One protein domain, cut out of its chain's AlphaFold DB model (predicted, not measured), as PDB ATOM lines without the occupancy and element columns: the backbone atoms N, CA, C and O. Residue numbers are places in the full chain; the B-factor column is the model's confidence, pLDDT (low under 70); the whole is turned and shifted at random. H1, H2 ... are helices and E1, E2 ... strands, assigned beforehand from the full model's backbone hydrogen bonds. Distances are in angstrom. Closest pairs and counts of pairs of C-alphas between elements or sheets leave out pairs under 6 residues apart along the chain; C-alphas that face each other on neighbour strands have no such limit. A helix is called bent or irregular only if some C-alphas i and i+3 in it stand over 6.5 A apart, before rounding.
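Overview. This is residues 2 to 128 of the 144 residues of an uncharacterized protein of Aliivibrio fischeri (UniProt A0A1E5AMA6). What shape does the model have? Two long helices, H1 and H3, cross in the middle; together with the shorter H2 they cover one face of a small three-stranded sheet, E1 E2 E3. A second small sheet, E4 E5 E6, packs on H1 but is apart from the first sheet, and H5 packs on H1 and H3. What is it made of? The printed part has 127 residues, with five named helices and six named strands in the order H1 E1 E2 E3 H2 H3 H4 E4 E5 E6 H5; both sheets are antiparallel and the class is mixed. How large is it? It is compact, with a radius of gyration of the C-alphas of 14.6 A, and spans 37 by 35 by 23 A.

Along the chain. Where does the first half run? H1, residues 3 to 26, begins with C-alpha 3 at (170.673, 262.324, 192.240) and is 35.2 A long; it is irregular, but only just, with C-alphas 4 and 7 6.9 A apart. E1 is residues 30 to 36, 17.7 A long, E2 is 39 to 44, E3 is 47 to 52 and H2 is 53 to 60. What follows? H3, residues 64 to 80, is 24.3 A long, and H4 is 82 to 85. E4 is 90 to 96, 16.6 A long, E5 is 99 to 104, E6 is 109 to 112, and H5, 114 to 123, ends with C-alpha 123 at (177.914, 250.490, 189.431).

Arrangement. How do the helices meet? H1 and H3, the hub, touch about perpendicular at 81 degrees, the closest C-alphas being those of Tyr 12 and Phe 70, 4.3 A apart. H1 touches H5 with residues 5 to 10 alone, closest at the C-alphas of Tyr 5 and Cys 118, 5.4 A. How are the sheets built? Each is a meander, each strand the antiparallel neighbour of the one before: N 34 and O 41 join E1 to E2 within hydrogen-bond range at 3.0 A, N 42 and O 49 E2 to E3 at 2.8 A, N 94 and O 101 E4 to E5 at 2.9 A, and N 102 and O 110 E5 to E6 at 2.9 A. What is on them? H1, H2 and H3 on one face of E1 E2 E3 make two layers, helices over a sheet, with H3 at a height of 9.6 A; H1 is also on E4 E5 E6, which H4 and H5 only graze. Are the helix backbones complete? Every O i to N i+4 pair is within hydrogen-bond range in H2, H3 and H5, and 18 of 20 are in H1; H4 is too short for such a pair.

Size, cuts and confidence. How far does it reach? The two C-alphas farthest apart, those of Ser 2 and Ser 46, are 43.6 A apart. Is it continuous and confident? The printed part has no cut, and the ten links between named elements are tight. The mean pLDDT of the printed part is 94.6, and residue 2 alone is under 70.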
ATOM      1  N   SER A   2     175.001 260.857 191.224       55.91
ATOM      2  CA  SER A   2     173.711 260.667 190.563       55.91
ATOM      3  C   SER A   2     172.607 260.917 191.585       55.91
ATOM      4  O   SER A   2     172.417 260.115 192.493       55.91
ATOM      5  N   LYS A   3     171.851 262.006 191.411       71.62
ATOM      6  CA  LYS A   3     170.673 262.324 192.240       71.62
ATOM      7  C   LYS A   3     169.587 261.238 192.203       71.62
ATOM      8  O   LYS A   3     168.630 261.319 192.962       71.62
ATOM      9  N   LYS A   4     169.708 260.258 191.299       80.69
ATOM     10  CA  LYS A   4     168.736 259.182 191.096       80.69
ATOM     11  C   LYS A   4     168.547 258.338 192.361       80.69
ATOM     12  O   LYS A   4     167.410 258.113 192.752       80.69
ATOM     13  N   TYR A   5     169.639 257.909 192.999       93.12
ATOM     14  CA  TYR A   5     169.577 256.970 194.127       93.12
ATOM     15  C   TYR A   5     169.558 257.642 195.500       93.12
ATOM     16  O   TYR A   5     169.152 257.009 196.465       93.12
ATOM     17  N   GLU A   6     169.907 258.929 195.597       94.19
ATOM     18  CA  GLU A   6     169.940 259.649 196.881       94.19
ATOM     19  C   GLU A   6     168.592 259.592 197.616       94.19
ATOM     20  O   GLU A   6     168.559 259.342 198.818       94.19
ATOM     21  N   SER A   7     167.475 259.764 196.896       94.06
ATOM     22  CA  SER A   7     166.139 259.657 197.499       94.06
ATOM     23  C   SER A   7     165.812 258.228 197.926       94.06
ATOM     24  O   SER A   7     165.248 258.040 198.993       94.06
ATOM     25  N   MET A   8     166.181 257.227 197.120       95.94
ATOM     26  CA  MET A   8     165.896 255.821 197.429       95.94
ATOM     27  C   MET A   8     166.675 255.351 198.656       95.94
ATOM     28  O   MET A   8     166.116 254.696 199.526       95.94
ATOM     29  N   VAL A   9     167.952 255.726 198.758       97.25
ATOM     30  CA  VAL A   9     168.782 255.420 199.930       97.25
ATOM     31  C   VAL A   9     168.310 256.217 201.154       97.25
ATOM     32  O   VAL A   9     168.358 255.717 202.272       97.25
ATOM     33  N   GLY A  10     167.790 257.433 200.963       96.81
ATOM     34  CA  GLY A  10     167.102 258.170 202.024       96.81
ATOM     35  C   GLY A  10     165.872 257.428 202.558       96.81
ATOM     36  O   GLY A  10     165.718 257.296 203.772       96.81
ATOM     37  N   ASP A  11     165.037 256.899 201.660       97.56
ATOM     38  CA  ASP A  11     163.877 256.085 202.028       97.56
ATOM     39  C   ASP A  11     164.299 254.790 202.734       97.56
ATOM     40  O   ASP A  11     163.673 254.412 203.719       97.56
ATOM     41  N   TYR A  12     165.390 254.157 202.287       98.00
ATOM     42  CA  TYR A  12     165.967 252.981 202.938       98.00
ATOM     43  C   TYR A  12     166.257 253.247 204.419       98.00
ATOM     44  O   TYR A  12     165.750 252.524 205.273       98.00
ATOM     45  N   TRP A  13     166.950 254.343 204.743       97.81
ATOM     46  CA  TRP A  13     167.206 254.709 206.140       97.81
ATOM     47  C   TRP A  13     165.932 254.955 206.937       97.81
ATOM     48  O   TRP A  13     165.831 254.537 208.088       97.81
ATOM     49  N   MET A  14     164.951 255.643 206.351       97.31
ATOM     50  CA  MET A  14     163.683 255.891 207.035       97.31
ATOM     51  C   MET A  14     162.975 254.583 207.385       97.31
ATOM     52  O   MET A  14     162.553 254.412 208.525       97.31
ATOM     53  N   VAL A  15     162.881 253.660 206.428       98.31
ATOM     54  CA  VAL A  15     162.192 252.384 206.619       98.31
ATOM     55  C   VAL A  15     162.957 251.474 207.582       98.31
ATOM     56  O   VAL A  15     162.330 250.951 208.496       98.31
ATOM     57  N   SER A  16     164.286 251.348 207.467       97.56
ATOM     58  CA  SER A  16     165.103 250.579 208.422       97.56
ATOM     59  C   SER A  16     164.898 251.065 209.857       97.56
ATOM     60  O   SER A  16     164.605 250.273 210.745       97.56
ATOM     61  N   ASN A  17     164.948 252.382 210.086       97.06
ATOM     62  CA  ASN A  17     164.717 252.939 211.421       97.06
ATOM     63  C   ASN A  17     163.280 252.697 211.917       97.06
ATOM     64  O   ASN A  17     163.075 252.461 213.107       97.06
ATOM     65  N   SER A  18     162.281 252.733 211.028       97.56
ATOM     66  CA  SER A  18     160.901 252.373 211.375       97.56
ATOM     67  C   SER A  18     160.764 250.896 211.754       97.56
ATOM     68  O   SER A  18     160.017 250.594 212.684       97.56
ATOM     69  N   ILE A  19     161.482 249.986 211.083       97.31
ATOM     70  CA  ILE A  19     161.512 248.559 211.439       97.31
ATOM     71  C   ILE A  19     162.115 248.392 212.833       97.31
ATOM     72  O   ILE A  19     161.461 247.811 213.693       97.31
ATOM     73  N   GLU A  20     163.288 248.976 213.091       95.31
ATOM     74  CA  GLU A  20     163.952 248.918 214.403       95.31
ATOM     75  C   GLU A  20     163.062 249.458 215.532       95.31
ATOM     76  O   GLU A  20     162.945 248.872 216.616       95.31
ATOM     77  N   GLN A  21     162.364 250.566 215.278       95.81
ATOM     78  CA  GLN A  21     161.404 251.109 216.232       95.81
ATOM     79  C   GLN A  21     160.228 250.148 216.458       95.81
ATOM     80  O   GLN A  21     159.820 249.947 217.602       95.81
ATOM     81  N   TYR A  22     159.676 249.560 215.396       96.62
ATOM     82  CA  TYR A  22     158.550 248.635 215.490       96.62
ATOM     83  C   TYR A  22     158.923 247.363 216.262       96.62
ATOM     84  O   TYR A  22     158.248 247.017 217.231       96.62
ATOM     85  N   VAL A  23     160.027 246.701 215.903       95.38
ATOM     86  CA  VAL A  23     160.433 245.440 216.547       95.38
ATOM     87  C   VAL A  23     160.801 245.639 218.015       95.38
ATOM     88  O   VAL A  23     160.455 244.807 218.848       95.38
ATOM     89  N   SER A  24     161.412 246.774 218.368       93.56
ATOM     90  CA  SER A  24     161.771 247.076 219.760       93.56
ATOM     91  C   SER A  24     160.583 247.440 220.657       93.56
ATOM     92  O   SER A  24     160.696 247.332 221.880       93.56
ATOM     93  N   SER A  25     159.456 247.880 220.085       92.75
ATOM     94  CA  SER A  25     158.290 248.351 220.850       92.75
ATOM     95  C   SER A  25     157.105 247.389 220.846       92.75
ATOM     96  O   SER A  25     156.444 247.249 221.873       92.75
ATOM     97  N   GLU A  26     156.854 246.708 219.727       90.81
ATOM     98  CA  GLU A  26     155.620 245.946 219.503       90.81
ATOM     99  C   GLU A  26     155.850 244.427 219.385       90.81
ATOM    100  O   GLU A  26     154.909 243.648 219.551       90.81
ATOM    101  N   VAL A  27     157.084 243.972 219.124       91.88
ATOM    102  CA  VAL A  27     157.378 242.557 218.831       91.88
ATOM    103  C   VAL A  27     158.090 241.883 220.008       91.88
ATOM    104  O   VAL A  27     159.298 241.997 220.202       91.88
ATOM    105  N   GLY A  28     157.330 241.140 220.813       93.12
ATOM    106  CA  GLY A  28     157.890 240.317 221.889       93.12
ATOM    107  C   GLY A  28     158.637 239.091 221.353       93.12
ATOM    108  O   GLY A  28     158.135 238.406 220.465       93.12
ATOM    109  N   GLY A  29     159.809 238.794 221.926       93.62
ATOM    110  CA  GLY A  29     160.632 237.649 221.516       93.62
ATOM    111  C   GLY A  29     161.238 237.805 220.121       93.62
ATOM    112  O   GLY A  29     161.434 236.804 219.447       93.62
ATOM    113  N   PHE A  30     161.466 239.041 219.667       96.25
ATOM    114  CA  PHE A  30     162.121 239.341 218.396       96.25
ATOM    115  C   PHE A  30     163.508 238.689 218.307       96.25
ATOM    116  O   PHE A  30     164.320 238.844 219.222       96.25
ATOM    117  N   GLU A  31     163.779 238.006 217.192       94.62
ATOM    118  CA  GLU A  31     165.090 237.419 216.904       94.62
ATOM    119  C   GLU A  31     165.825 238.205 215.815       94.62
ATOM    120  O   GLU A  31     166.941 238.674 216.039       94.62
ATOM    121  N   TYR A  32     165.200 238.368 214.648       93.75
ATOM    122  CA  TYR A  32     165.744 239.132 213.525       93.75
ATOM    123  C   TYR A  32     164.635 239.533 212.545       93.75
ATOM    124  O   TYR A  32     163.512 239.024 212.587       93.75
ATOM    125  N   TRP A  33     164.953 240.455 211.640       95.19
ATOM    126  CA  TRP A  33     164.151 240.723 210.451       95.19
ATOM    127  C   TRP A  33     165.037 240.599 209.215       95.19
ATOM    128  O   TRP A  33     166.243 240.822 209.283       95.19
ATOM    129  N   ASP A  34     164.437 240.239 208.087       94.00
ATOM    130  CA  ASP A  34     165.095 240.285 206.782       94.00
ATOM    131  C   ASP A  34     164.046 240.488 205.684       94.00
ATOM    132  O   ASP A  34     162.837 240.477 205.937       94.00
ATOM    133  N   THR A  35     164.491 240.672 204.449       94.50
ATOM    134  CA  THR A  35     163.614 240.723 203.286       94.50
ATOM    135  C   THR A  35     163.848 239.526 202.386       94.50
ATOM    136  O   THR A  35     164.984 239.233 202.021       94.50
ATOM    137  N   ASP A  36     162.763 238.912 201.932       88.75
ATOM    138  CA  ASP A  36     162.791 237.979 200.810       88.75
ATOM    139  C   ASP A  36     162.242 238.694 199.573       88.75
ATOM    140  O   ASP A  36     161.025 238.788 199.380       88.75
ATOM    141  N   LEU A  37     163.159 239.274 198.791       90.12
ATOM    142  CA  LEU A  37     162.916 240.110 197.610       90.12
ATOM    143  C   LEU A  37     161.873 241.216 197.837       90.12
ATOM    144  O   LEU A  37     162.216 242.366 198.091       90.12
ATOM    145  N   ILE A  38     160.593 240.873 197.702       94.56
ATOM    146  CA  ILE A  38     159.454 241.794 197.744       94.56
ATOM    147  C   ILE A  38     158.667 241.753 199.061       94.56
ATOM    148  O   ILE A  38     157.651 242.445 199.173       94.56
ATOM    149  N   LYS A  39     159.095 240.939 200.034       95.56
ATOM    150  CA  LYS A  39     158.423 240.756 201.328       95.56
ATOM    151  C   LYS A  39     159.358 241.059 202.491       95.56
ATOM    152  O   LYS A  39     160.542 240.748 202.428       95.56
ATOM    153  N   LEU A  40     158.799 241.623 203.557       97.69
ATOM    154  CA  LEU A  40     159.465 241.786 204.849       97.69
ATOM    155  C   LEU A  40     159.093 240.613 205.752       97.69
ATOM    156  O   LEU A  40     157.908 240.328 205.931       97.69
ATOM    157  N   THR A  41     160.093 239.983 206.350       97.12
ATOM    158  CA  THR A  41     159.924 238.913 207.327       97.12
ATOM    159  C   THR A  41     160.447 239.369 208.682       97.12
ATOM    160  O   THR A  41     161.543 239.913 208.780       97.12
ATOM    161  N   ILE A  42     159.655 239.143 209.728       96.88
ATOM    162  CA  ILE A  42     160.032 239.359 211.125       96.88
ATOM    163  C   ILE A  42     159.941 238.013 211.830       96.88
ATOM    164  O   ILE A  42     158.861 237.417 211.892       96.88
ATOM    165  N   ASP A  43     161.066 237.552 212.358       96.62
ATOM    166  CA  ASP A  43     161.164 236.305 213.099       96.62
ATOM    167  C   ASP A  43     161.155 236.554 214.612       96.62
ATOM    168  O   ASP A  43     161.665 237.561 215.122       96.62
ATOM    169  N   THR A  44     160.526 235.633 215.329       95.69
ATOM    170  CA  THR A  44     160.414 235.638 216.785       95.69
ATOM    171  C   THR A  44     160.627 234.223 217.297       95.69
ATOM    172  O   THR A  44     160.328 233.268 216.587       95.69
ATOM    173  N   GLU A  45     160.962 234.076 218.580       94.75
ATOM    174  CA  GLU A  45     161.170 232.775 219.244       94.75
ATOM    175  C   GLU A  45     160.039 231.742 219.010       94.75
ATOM    176  O   GLU A  45     160.219 230.541 219.221       94.75
ATOM    177  N   SER A  46     158.836 232.195 218.633       93.56
ATOM    178  CA  SER A  46     157.640 231.356 218.510       93.56
ATOM    179  C   SER A  46     156.980 231.344 217.131       93.56
ATOM    180  O   SER A  46     156.142 230.475 216.877       93.56
ATOM    181  N   THR A  47     157.262 232.315 216.264       95.19
ATOM    182  CA  THR A  47     156.535 232.519 215.001       95.19
ATOM    183  C   THR A  47     157.299 233.449 214.069       95.19
ATOM    184  O   THR A  47     157.880 234.438 214.506       95.19
ATOM    185  N   THR A  48     157.180 233.181 212.773       96.25
ATOM    186  CA  THR A  48     157.632 234.057 211.691       96.25
ATOM    187  C   THR A  48     156.432 234.776 211.074       96.25
ATOM    188  O   THR A  48     155.439 234.143 210.700       96.25
ATOM    189  N   TYR A  49     156.519 236.098 210.947       95.25
ATOM    190  CA  TYR A  49     155.527 236.933 210.272       95.25
ATOM    191  C   TYR A  49     156.090 237.437 208.949       95.25
ATOM    192  O   TYR A  49     157.209 237.940 208.912       95.25
ATOM    193  N   THR A  50     155.305 237.357 207.879       96.88
ATOM    194  CA  THR A  50     155.704 237.838 206.553       96.88
ATOM    195  C   THR A  50     154.660 238.806 206.022       96.88
ATOM    196  O   THR A  50     153.473 238.486 206.022       96.88
ATOM    197  N   TYR A  51     155.119 239.958 205.541       97.38
ATOM    198  CA  TYR A  51     154.295 241.060 205.061       97.38
ATOM    199  C   TYR A  51     154.690 241.422 203.633       97.38
ATOM    200  O   TYR A  51     155.881 241.509 203.314       97.38
ATOM    201  N   ASP A  52     153.708 241.672 202.771       97.19
ATOM    202  CA  ASP A  52     153.988 242.359 201.511       97.19
ATOM    203  C   ASP A  52     154.299 243.853 201.737       97.19
ATOM    204  O   ASP A  52     154.176 244.387 202.844       97.19
ATOM    205  N   TYR A  53     154.735 244.556 200.687       96.25
ATOM    206  CA  TYR A  53     155.098 245.973 200.801       96.25
ATOM    207  C   TYR A  53     153.931 246.871 201.244       96.25
ATOM    208  O   TYR A  53     154.165 247.915 201.853       96.25
ATOM    209  N   SER A  54     152.688 246.507 200.915       97.69
ATOM    210  CA  SER A  54     151.501 247.283 201.262       97.69
ATOM    211  C   SER A  54     151.207 247.112 202.748       97.69
ATOM    212  O   SER A  54     151.082 248.103 203.470       97.69
ATOM    213  N   GLU A  55     151.173 245.871 203.227       98.19
ATOM    214  CA  GLU A  55     150.988 245.532 204.639       98.19
ATOM    215  C   GLU A  55     152.091 246.147 205.510       98.19
ATOM    216  O   GLU A  55     151.795 246.835 206.491       98.19
ATOM    217  N   ALA A  56     153.356 245.984 205.107       97.94
ATOM    218  CA  ALA A  56     154.503 246.547 205.814       97.94
ATOM    219  C   ALA A  56     154.456 248.082 205.860       97.94
ATOM    220  O   ALA A  56     154.764 248.674 206.892       97.94
ATOM    221  N   SER A  57     154.020 248.744 204.779       98.25
ATOM    222  CA  SER A  57     153.923 250.210 204.757       98.25
ATOM    223  C   SER A  57     152.933 250.746 205.796       98.25
ATOM    224  O   SER A  57     153.245 251.693 206.522       98.25
ATOM    225  N   VAL A  58     151.777 250.090 205.938       98.06
ATOM    226  CA  VAL A  58     150.763 250.442 206.940       98.06
ATOM    227  C   VAL A  58     151.283 250.168 208.348       98.06
ATOM    228  O   VAL A  58     151.154 251.030 209.215       98.06
ATOM    229  N   MET A  59     151.891 248.998 208.561       97.31
ATOM    230  CA  MET A  59     152.465 248.590 209.847       97.31
ATOM    231  C   MET A  59     153.530 249.579 210.340       97.31
ATOM    232  O   MET A  59     153.518 249.970 211.505       97.31
ATOM    233  N   LEU A  60     154.424 250.013 209.450       97.81
ATOM    234  CA  LEU A  60     155.562 250.878 209.774       97.81
ATOM    235  C   LEU A  60     155.232 252.379 209.716       97.81
ATOM    236  O   LEU A  60     156.069 253.208 210.075       97.81
ATOM    237  N   GLY A  61     154.035 252.750 209.250       97.44
ATOM    238  CA  GLY A  61     153.637 254.149 209.085       97.44
ATOM    239  C   GLY A  61     154.425 254.895 208.001       97.44
ATOM    240  O   GLY A  61     154.620 256.108 208.107       97.44
ATOM    241  N   VAL A  62     154.878 254.187 206.965       98.25
ATOM    242  CA  VAL A  62     155.606 254.736 205.807       98.25
ATOM    243  C   VAL A  62     154.745 254.636 204.547       98.25
ATOM    244  O   VAL A  62     153.737 253.937 204.514       98.25
ATOM    245  N   SER A  63     155.110 255.342 203.478       98.38
ATOM    246  CA  SER A  63     154.409 255.184 202.198       98.38
ATOM    247  C   SER A  63     154.815 253.892 201.481       98.38
ATOM    248  O   SER A  63     155.952 253.437 201.587       98.38
ATOM    249  N   GLU A  64     153.923 253.343 200.652       98.25
ATOM    250  CA  GLU A  64     154.250 252.197 199.791       98.25
ATOM    251  C   GLU A  64     155.456 252.470 198.880       98.25
ATOM    252  O   GLU A  64     156.257 251.574 198.630       98.25
ATOM    253  N   SER A  65     155.611 253.705 198.388       97.62
ATOM    254  CA  SER A  65     156.767 254.082 197.563       97.62
ATOM    255  C   SER A  65     158.074 253.985 198.348       97.62
ATOM    256  O   SER A  65     159.071 253.528 197.798       97.62
ATOM    257  N   GLN A  66     158.069 254.394 199.619       98.19
ATOM    258  CA  GLN A  66     159.233 254.266 200.496       98.19
ATOM    259  C   GLN A  66     159.546 252.797 200.766       98.19
ATOM    260  O   GLN A  66     160.700 252.399 200.651       98.19
ATOM    261  N   MET A  67     158.524 251.977 201.030       98.38
ATOM    262  CA  MET A  67     158.707 250.539 201.239       98.38
ATOM    263  C   MET A  67     159.274 249.846 199.990       98.38
ATOM    264  O   MET A  67     160.197 249.044 200.086       98.38
ATOM    265  N   LYS A  68     158.787 250.198 198.793       98.19
ATOM    266  CA  LYS A  68     159.330 249.689 197.521       98.19
ATOM    267  C   LYS A  68     160.788 250.096 197.315       98.19
ATOM    268  O   LYS A  68     161.602 249.255 196.946       98.19
ATOM    269  N   ASN A  69     161.124 251.360 197.571       97.44
ATOM    270  CA  ASN A  69     162.504 251.839 197.479       97.44
ATOM    271  C   ASN A  69     163.416 251.122 198.480       97.44
ATOM    272  O   ASN A  69     164.513 250.715 198.103       97.44
ATOM    273  N   PHE A  70     162.948 250.910 199.712       98.00
ATOM    274  CA  PHE A  70     163.652 250.130 200.724       98.00
ATOM    275  C   PHE A  70     163.964 248.710 200.237       98.00
ATOM    276  O   PHE A  70     165.127 248.322 200.265       98.00
ATOM    277  N   LEU A  71     162.975 247.977 199.711       97.62
ATOM    278  CA  LEU A  71     163.172 246.610 199.207       97.62
ATOM    279  C   LEU A  71     164.210 246.562 198.077       97.62
ATOM    280  O   LEU A  71     165.080 245.696 198.061       97.62
ATOM    281  N   VAL A  72     164.171 247.535 197.160       96.88
ATOM    282  CA  VAL A  72     165.155 247.641 196.073       96.88
ATOM    283  C   VAL A  72     166.567 247.886 196.610       96.88
ATOM    284  O   VAL A  72     167.512 247.231 196.168       96.88
ATOM    285  N   VAL A  73     166.730 248.822 197.549       97.00
ATOM    286  CA  VAL A  73     168.046 249.136 198.129       97.00
ATOM    287  C   VAL A  73     168.567 247.959 198.953       97.00
ATOM    288  O   VAL A  73     169.719 247.574 198.762       97.00
ATOM    289  N   HIS A  74     167.735 247.349 199.802       97.00
ATOM    290  CA  HIS A  74     168.116 246.193 200.621       97.00
ATOM    291  C   HIS A  74     168.546 245.017 199.744       97.00
ATOM    292  O   HIS A  74     169.627 244.477 199.941       97.00
ATOM    293  N   CYS A  75     167.779 244.701 198.696       95.44
ATOM    294  CA  CYS A  75     168.131 243.652 197.737       95.44
ATOM    295  C   CYS A  75     169.463 243.938 197.020       95.44
ATOM    296  O   CYS A  75     170.302 243.042 196.880       95.44
ATOM    297  N   CYS A  76     169.704 245.191 196.611       95.44
ATOM    298  CA  CYS A  76     170.992 245.589 196.043       95.44
ATOM    299  C   CYS A  76     172.136 245.373 197.040       95.44
ATOM    300  O   CYS A  76     173.183 244.863 196.643       95.44
ATOM    301  N   LEU A  77     171.957 245.755 198.307       95.88
ATOM    302  CA  LEU A  77     172.969 245.577 199.348       95.88
ATOM    303  C   LEU A  77     173.264 244.093 199.568       95.88
ATOM    304  O   LEU A  77     174.407 243.699 199.357       95.88
ATOM    305  N   SER A  78     172.251 243.269 199.855       93.62
ATOM    306  CA  SER A  78     172.404 241.830 200.128       93.62
ATOM    307  C   SER A  78     173.174 241.079 199.039       93.62
ATOM    308  O   SER A  78     173.922 240.155 199.338       93.62
ATOM    309  N   ASN A  79     173.017 241.482 197.775       92.69
ATOM    310  CA  ASN A  79     173.649 240.812 196.635       92.69
ATOM    311  C   ASN A  79     174.989 241.424 196.202       92.69
ATOM    312  O   ASN A  79     175.638 240.882 195.313       92.69
ATOM    313  N   ASN A  80     175.396 242.571 196.759       94.19
ATOM    314  CA  ASN A  80     176.565 243.307 196.266       94.19
ATOM    315  C   ASN A  80     177.461 243.868 197.383       94.19
ATOM    316  O   ASN A  80     178.205 244.823 197.139       94.19
ATOM    317  N   LEU A  81     177.437 243.286 198.590       94.38
ATOM    318  CA  LEU A  81     178.329 243.696 199.688       94.38
ATOM    319  C   LEU A  81     179.816 243.578 199.330       94.38
ATOM    320  O   LEU A  81     180.610 244.411 199.769       94.38
ATOM    321  N   ASP A  82     180.191 242.639 198.460       92.94
ATOM    322  CA  ASP A  82     181.554 242.508 197.922       92.94
ATOM    323  C   ASP A  82     182.029 243.794 197.223       92.94
ATOM    324  O   ASP A  82     183.221 244.100 197.193       92.94
ATOM    325  N   GLY A  83     181.101 244.621 196.726       92.81
ATOM    326  CA  GLY A  83     181.401 245.948 196.190       92.81
ATOM    327  C   GLY A  83     181.973 246.926 197.226       92.81
ATOM    328  O   GLY A  83     182.649 247.886 196.847       92.81
ATOM    329  N   PHE A  84     181.743 246.678 198.517       94.12
ATOM    330  CA  PHE A  84     182.304 247.428 199.642       94.12
ATOM    331  C   PHE A  84     183.521 246.748 200.260       94.12
ATOM    332  O   PHE A  84     184.503 247.411 200.615       94.12
ATOM    333  N   ILE A  85     183.455 245.429 200.430       94.44
ATOM    334  CA  ILE A  85     184.434 244.696 201.236       94.44
ATOM    335  C   ILE A  85     185.497 243.978 200.401       94.44
ATOM    336  O   ILE A  85     186.542 243.625 200.951       94.44
ATOM    337  N   GLY A  86     185.316 243.860 199.086       92.50
ATOM    338  CA  GLY A  86     186.167 243.049 198.220       92.50
ATOM    339  C   GLY A  86     185.974 241.563 198.516       92.50
ATOM    340  O   GLY A  86     184.857 241.123 198.734       92.50
ATOM    341  N   GLU A  87     187.068 240.808 198.576       91.62
ATOM    342  CA  GLU A  87     187.062 239.359 198.860       91.62
ATOM    343  C   GLU A  87     187.102 239.034 200.369       91.62
ATOM    344  O   GLU A  87     187.539 237.956 200.765       91.62
ATOM    345  N   ARG A  88     186.758 239.993 201.239       93.88
ATOM    346  CA  ARG A  88     186.779 239.781 202.695       93.88
ATOM    347  C   ARG A  88     185.488 239.109 203.144       93.88
ATOM    348  O   ARG A  88     184.416 239.534 202.737       93.88
ATOM    349  N   ASP A  89     185.603 238.147 204.052       93.94
ATOM    350  CA  ASP A  89     184.446 237.551 204.717       93.94
ATOM    351  C   ASP A  89     183.877 238.490 205.796       93.94
ATOM    352  O   ASP A  89     184.620 239.236 206.450       93.94
ATOM    353  N   TYR A  90     182.560 238.429 205.993       95.12
ATOM    354  CA  TYR A  90     181.837 239.172 207.021       95.12
ATOM    355  C   TYR A  90     180.872 238.268 207.795       95.12
ATOM    356  O   TYR A  90     180.354 237.297 207.243       95.12
ATOM    357  N   ASP A  91     180.618 238.615 209.059       94.62
ATOM    358  CA  ASP A  91     179.690 237.882 209.925       94.62
ATOM    359  C   ASP A  91     178.250 238.362 209.698       94.62
ATOM    360  O   ASP A  91     177.340 237.562 209.498       94.62
ATOM    361  N   PHE A  92     178.034 239.682 209.733       93.88
ATOM    362  CA  PHE A  92     176.730 240.304 209.498       93.88
ATOM    363  C   PHE A  92     176.869 241.768 209.071       93.88
ATOM    364  O   PHE A  92     177.929 242.389 209.210       93.88
ATOM    365  N   TRP A  93     175.776 242.335 208.571       95.75
ATOM    366  CA  TRP A  93     175.660 243.747 208.238       95.75
ATOM    367  C   TRP A  93     174.323 244.292 208.737       95.75
ATOM    368  O   TRP A  93     173.367 243.538 208.889       95.75
ATOM    369  N   ASP A  94     174.277 245.588 209.028       94.25
ATOM    370  CA  ASP A  94     173.097 246.233 209.603       94.25
ATOM    371  C   ASP A  94     173.039 247.731 209.250       94.25
ATOM    372  O   ASP A  94     174.065 248.380 209.002       94.25
ATOM    373  N   ALA A  95     171.832 248.291 209.240       94.19
ATOM    374  CA  ALA A  95     171.556 249.706 209.046       94.19
ATOM    375  C   ALA A  95     171.406 250.411 210.405       94.19
ATOM    376  O   ALA A  95     170.348 250.403 211.026       94.19
ATOM    377  N   LYS A  96     172.459 251.106 210.852       91.06
ATOM    378  CA  LYS A  96     172.460 251.851 212.121       91.06
ATOM    379  C   LYS A  96     172.239 253.341 211.867       91.06
ATOM    380  O   LYS A  96     173.166 254.090 211.546       91.06
ATOM    381  N   GLY A  97     170.996 253.796 212.020       91.94
ATOM    382  CA  GLY A  97     170.621 255.183 211.748       91.94
ATOM    383  C   GLY A  97     170.662 255.487 210.249       91.94
ATOM    384  O   GLY A  97     169.803 255.028 209.506       91.94
ATOM    385  N   ASN A  98     171.655 256.264 209.810       95.06
ATOM    386  CA  ASN A  98     171.864 256.609 208.392       95.06
ATOM    387  C   ASN A  98     173.188 256.037 207.857       95.06
ATOM    388  O   ASN A  98     173.850 256.659 207.020       95.06
ATOM    389  N   GLN A  99     173.628 254.913 208.420       97.00
ATOM    390  CA  GLN A  99     174.901 254.280 208.103       97.00
ATOM    391  C   GLN A  99     174.701 252.786 207.893       97.00
ATOM    392  O   GLN A  99     173.989 252.138 208.658       97.00
ATOM    393  N   LEU A 100     175.382 252.248 206.886       97.94
ATOM    394  CA  LEU A 100     175.558 250.813 206.720       97.94
ATOM    395  C   LEU A 100     176.805 250.403 207.500       97.94
ATOM    396  O   LEU A 100     177.882 250.957 207.271       97.94
ATOM    397  N   VAL A 101     176.659 249.438 208.399       97.88
ATOM    398  CA  VAL A 101     177.763 248.873 209.174       97.88
ATOM    399  C   VAL A 101     177.921 247.409 208.797       97.88
ATOM    400  O   VAL A 101     176.968 246.644 208.894       97.88
ATOM    401  N   ILE A 102     179.120 247.022 208.364       97.75
ATOM    402  CA  ILE A 102     179.475 245.630 208.063       97.75
ATOM    403  C   ILE A 102     180.497 245.173 209.097       97.75
ATOM    404  O   ILE A 102     181.567 245.776 209.209       97.75
ATOM    405  N   THR A 103     180.176 244.109 209.829       97.75
ATOM    406  CA  THR A 103     181.064 243.495 210.819       97.75
ATOM    407  C   THR A 103     181.808 242.336 210.168       97.75
ATOM    408  O   THR A 103     181.195 241.359 209.741       97.75
ATOM    409  N   LEU A 104     183.132 242.448 210.075       96.62
ATOM    410  CA  LEU A 104     183.996 241.402 209.531       96.62
ATOM    411  C   LEU A 104     184.227 240.277 210.554       96.62
ATOM    412  O   LEU A 104     184.081 240.495 211.755       96.62
ATOM    413  N   ASN A 105     184.694 239.111 210.097       95.44
ATOM    414  CA  ASN A 105     184.956 237.939 210.957       95.44
ATOM    415  C   ASN A 105     186.021 238.183 212.045       95.44
ATOM    416  O   ASN A 105     186.121 237.437 213.020       95.44
ATOM    417  N   ASP A 106     186.860 239.209 211.880       94.31
ATOM    418  CA  ASP A 106     187.825 239.653 212.895       94.31
ATOM    419  C   ASP A 106     187.230 240.668 213.892       94.31
ATOM    420  O   ASP A 106     187.962 241.269 214.681       94.31
ATOM    421  N   SER A 107     185.904 240.842 213.865       93.81
ATOM    422  CA  SER A 107     185.121 241.806 214.644       93.81
ATOM    423  C   SER A 107     185.412 243.278 214.336       93.81
ATOM    424  O   SER A 107     184.974 244.155 215.085       93.81
ATOM    425  N   SER A 108     186.144 243.586 213.261       96.06
ATOM    426  CA  SER A 108     186.277 244.967 212.799       96.06
ATOM    427  C   SER A 108     185.013 245.431 212.074       96.06
ATOM    428  O   SER A 108     184.363 244.665 211.365       96.06
ATOM    429  N   GLU A 109     184.659 246.706 212.249       97.31
ATOM    430  CA  GLU A 109     183.503 247.318 211.591       97.31
ATOM    431  C   GLU A 109     183.952 248.213 210.429       97.31
ATOM    432  O   GLU A 109     184.864 249.039 210.557       97.31
ATOM    433  N   LEU A 110     183.268 248.083 209.294       97.62
ATOM    434  CA  LEU A 110     183.345 249.009 208.169       97.62
ATOM    435  C   LEU A 110     182.052 249.816 208.106       97.62
ATOM    436  O   LEU A 110     180.966 249.249 208.178       97.62
ATOM    437  N   ILE A 111     182.173 251.134 207.957       97.88
ATOM    438  CA  ILE A 111     181.036 252.059 207.999       97.88
ATOM    439  C   ILE A 111     180.928 252.784 206.661       97.88
ATOM    440  O   ILE A 111     181.873 253.450 206.236       97.88
ATOM    441  N   PHE A 112     179.752 252.704 206.046       97.69
ATOM    442  CA  PHE A 112     179.441 253.299 204.750       97.69
ATOM    443  C   PHE A 112     178.279 254.285 204.873       97.69
ATOM    444  O   PHE A 112     177.345 254.095 205.655       97.69
ATOM    445  N   GLN A 113     178.356 255.370 204.110       96.31
ATOM    446  CA  GLN A 113     177.368 256.444 204.086       96.31
ATOM    447  C   GLN A 113     176.469 256.337 202.852       96.31
ATOM    448  O   GLN A 113     176.738 255.594 201.908       96.31
ATOM    449  N   THR A 114     175.433 257.179 202.805       95.88
ATOM    450  CA  THR A 114     174.530 257.318 201.651       95.88
ATOM    451  C   THR A 114     175.263 257.413 200.309       95.88
ATOM    452  O   THR A 114     174.826 256.802 199.335       95.88
ATOM    453  N   SER A 115     176.369 258.163 200.235       95.50
ATOM    454  CA  SER A 115     177.136 258.320 198.994       95.50
ATOM    455  C   SER A 115     177.720 257.004 198.493       95.50
ATOM    456  O   SER A 115     177.676 256.749 197.294       95.50
ATOM    457  N   ASP A 116     178.211 256.158 199.399       96.50
ATOM    458  CA  ASP A 116     178.846 254.887 199.054       96.50
ATOM    459  C   ASP A 116     177.811 253.907 198.489       96.50
ATOM    460  O   ASP A 116     178.039 253.269 197.461       96.50
ATOM    461  N   ILE A 117     176.623 253.862 199.100       96.50
ATOM    462  CA  ILE A 117     175.497 253.050 198.617       96.50
ATOM    463  C   ILE A 117     174.997 253.559 197.269       96.50
ATOM    464  O   ILE A 117     174.780 252.769 196.354       96.50
ATOM    465  N   CYS A 118     174.878 254.878 197.098       95.81
ATOM    466  CA  CYS A 118     174.520 255.452 195.803       95.81
ATOM    467  C   CYS A 118     175.534 255.067 194.718       95.81
ATOM    468  O   CYS A 118     175.141 254.756 193.595       95.81
ATOM    469  N   GLU A 119     176.834 255.083 195.026       95.06
ATOM    470  CA  GLU A 119     177.871 254.651 194.087       95.06
ATOM    471  C   GLU A 119     177.777 253.162 193.754       95.06
ATOM    472  O   GLU A 119     177.935 252.804 192.584       95.06
ATOM    473  N   LEU A 120     177.495 252.306 194.740       95.19
ATOM    474  CA  LEU A 120     177.271 250.882 194.509       95.19
ATOM    475  C   LEU A 120     176.091 250.664 193.556       95.19
ATOM    476  O   LEU A 120     176.271 250.024 192.524       95.19
ATOM    477  N   MET A 121     174.936 251.275 193.838       94.81
ATOM    478  CA  MET A 121     173.738 251.151 192.998       94.81
ATOM    479  C   MET A 121     173.963 251.642 191.562       94.81
ATOM    480  O   MET A 121     173.426 251.059 190.626       94.81
ATOM    481  N   VAL A 122     174.774 252.692 191.362       93.44
ATOM    482  CA  VAL A 122     175.172 253.138 190.012       93.44
ATOM    483  C   VAL A 122     176.037 252.089 189.315       93.44
ATOM    484  O   VAL A 122     175.829 251.809 188.138       93.44
ATOM    485  N   LYS A 123     177.016 251.502 190.015       92.06
ATOM    486  CA  LYS A 123     177.914 250.490 189.431       92.06
ATOM    487  C   LYS A 123     177.175 249.218 189.028       92.06
ATOM    488  O   LYS A 123     177.594 248.556 188.084       92.06
ATOM    489  N   THR A 124     176.089 248.894 189.722       90.25
ATOM    490  CA  THR A 124     175.294 247.684 189.501       90.25
ATOM    491  C   THR A 124     173.984 247.965 188.758       90.25
ATOM    492  O   THR A 124     173.172 247.064 188.592       90.25
ATOM    493  N   GLU A 125     173.776 249.182 188.243       85.50
ATOM    494  CA  GLU A 125     172.522 249.614 187.601       85.50
ATOM    495  C   GLU A 125     172.083 248.714 186.436       85.50
ATOM    496  O   GLU A 125     170.885 248.532 186.215       85.50
ATOM    497  N   SER A 126     173.032 248.105 185.717       84.94
ATOM    498  CA  SER A 126     172.747 247.177 184.614       84.94
ATOM    499  C   SER A 126     172.018 245.898 185.037       84.94
ATOM    500  O   SER A 126     171.540 245.181 184.164       84.94
ATOM    501  N   VAL A 127     171.961 245.600 186.339       81.56
ATOM    502  CA  VAL A 127     171.263 244.437 186.909       81.56
ATOM    503  C   VAL A 127     169.749 244.675 187.024       81.56
ATOM    504  O   VAL A 127     168.999 243.712 187.076       81.56
ATOM    505  N   GLY A 128     169.287 245.930 186.978       81.12
ATOM    506  CA  GLY A 128     167.863 246.265 187.095       81.12
ATOM    507  C   GLY A 128     167.425 246.468 188.546       81.12
ATOM    508  O   GLY A 128     166.828 245.598 189.167       81.12
TER     509      GLY A 128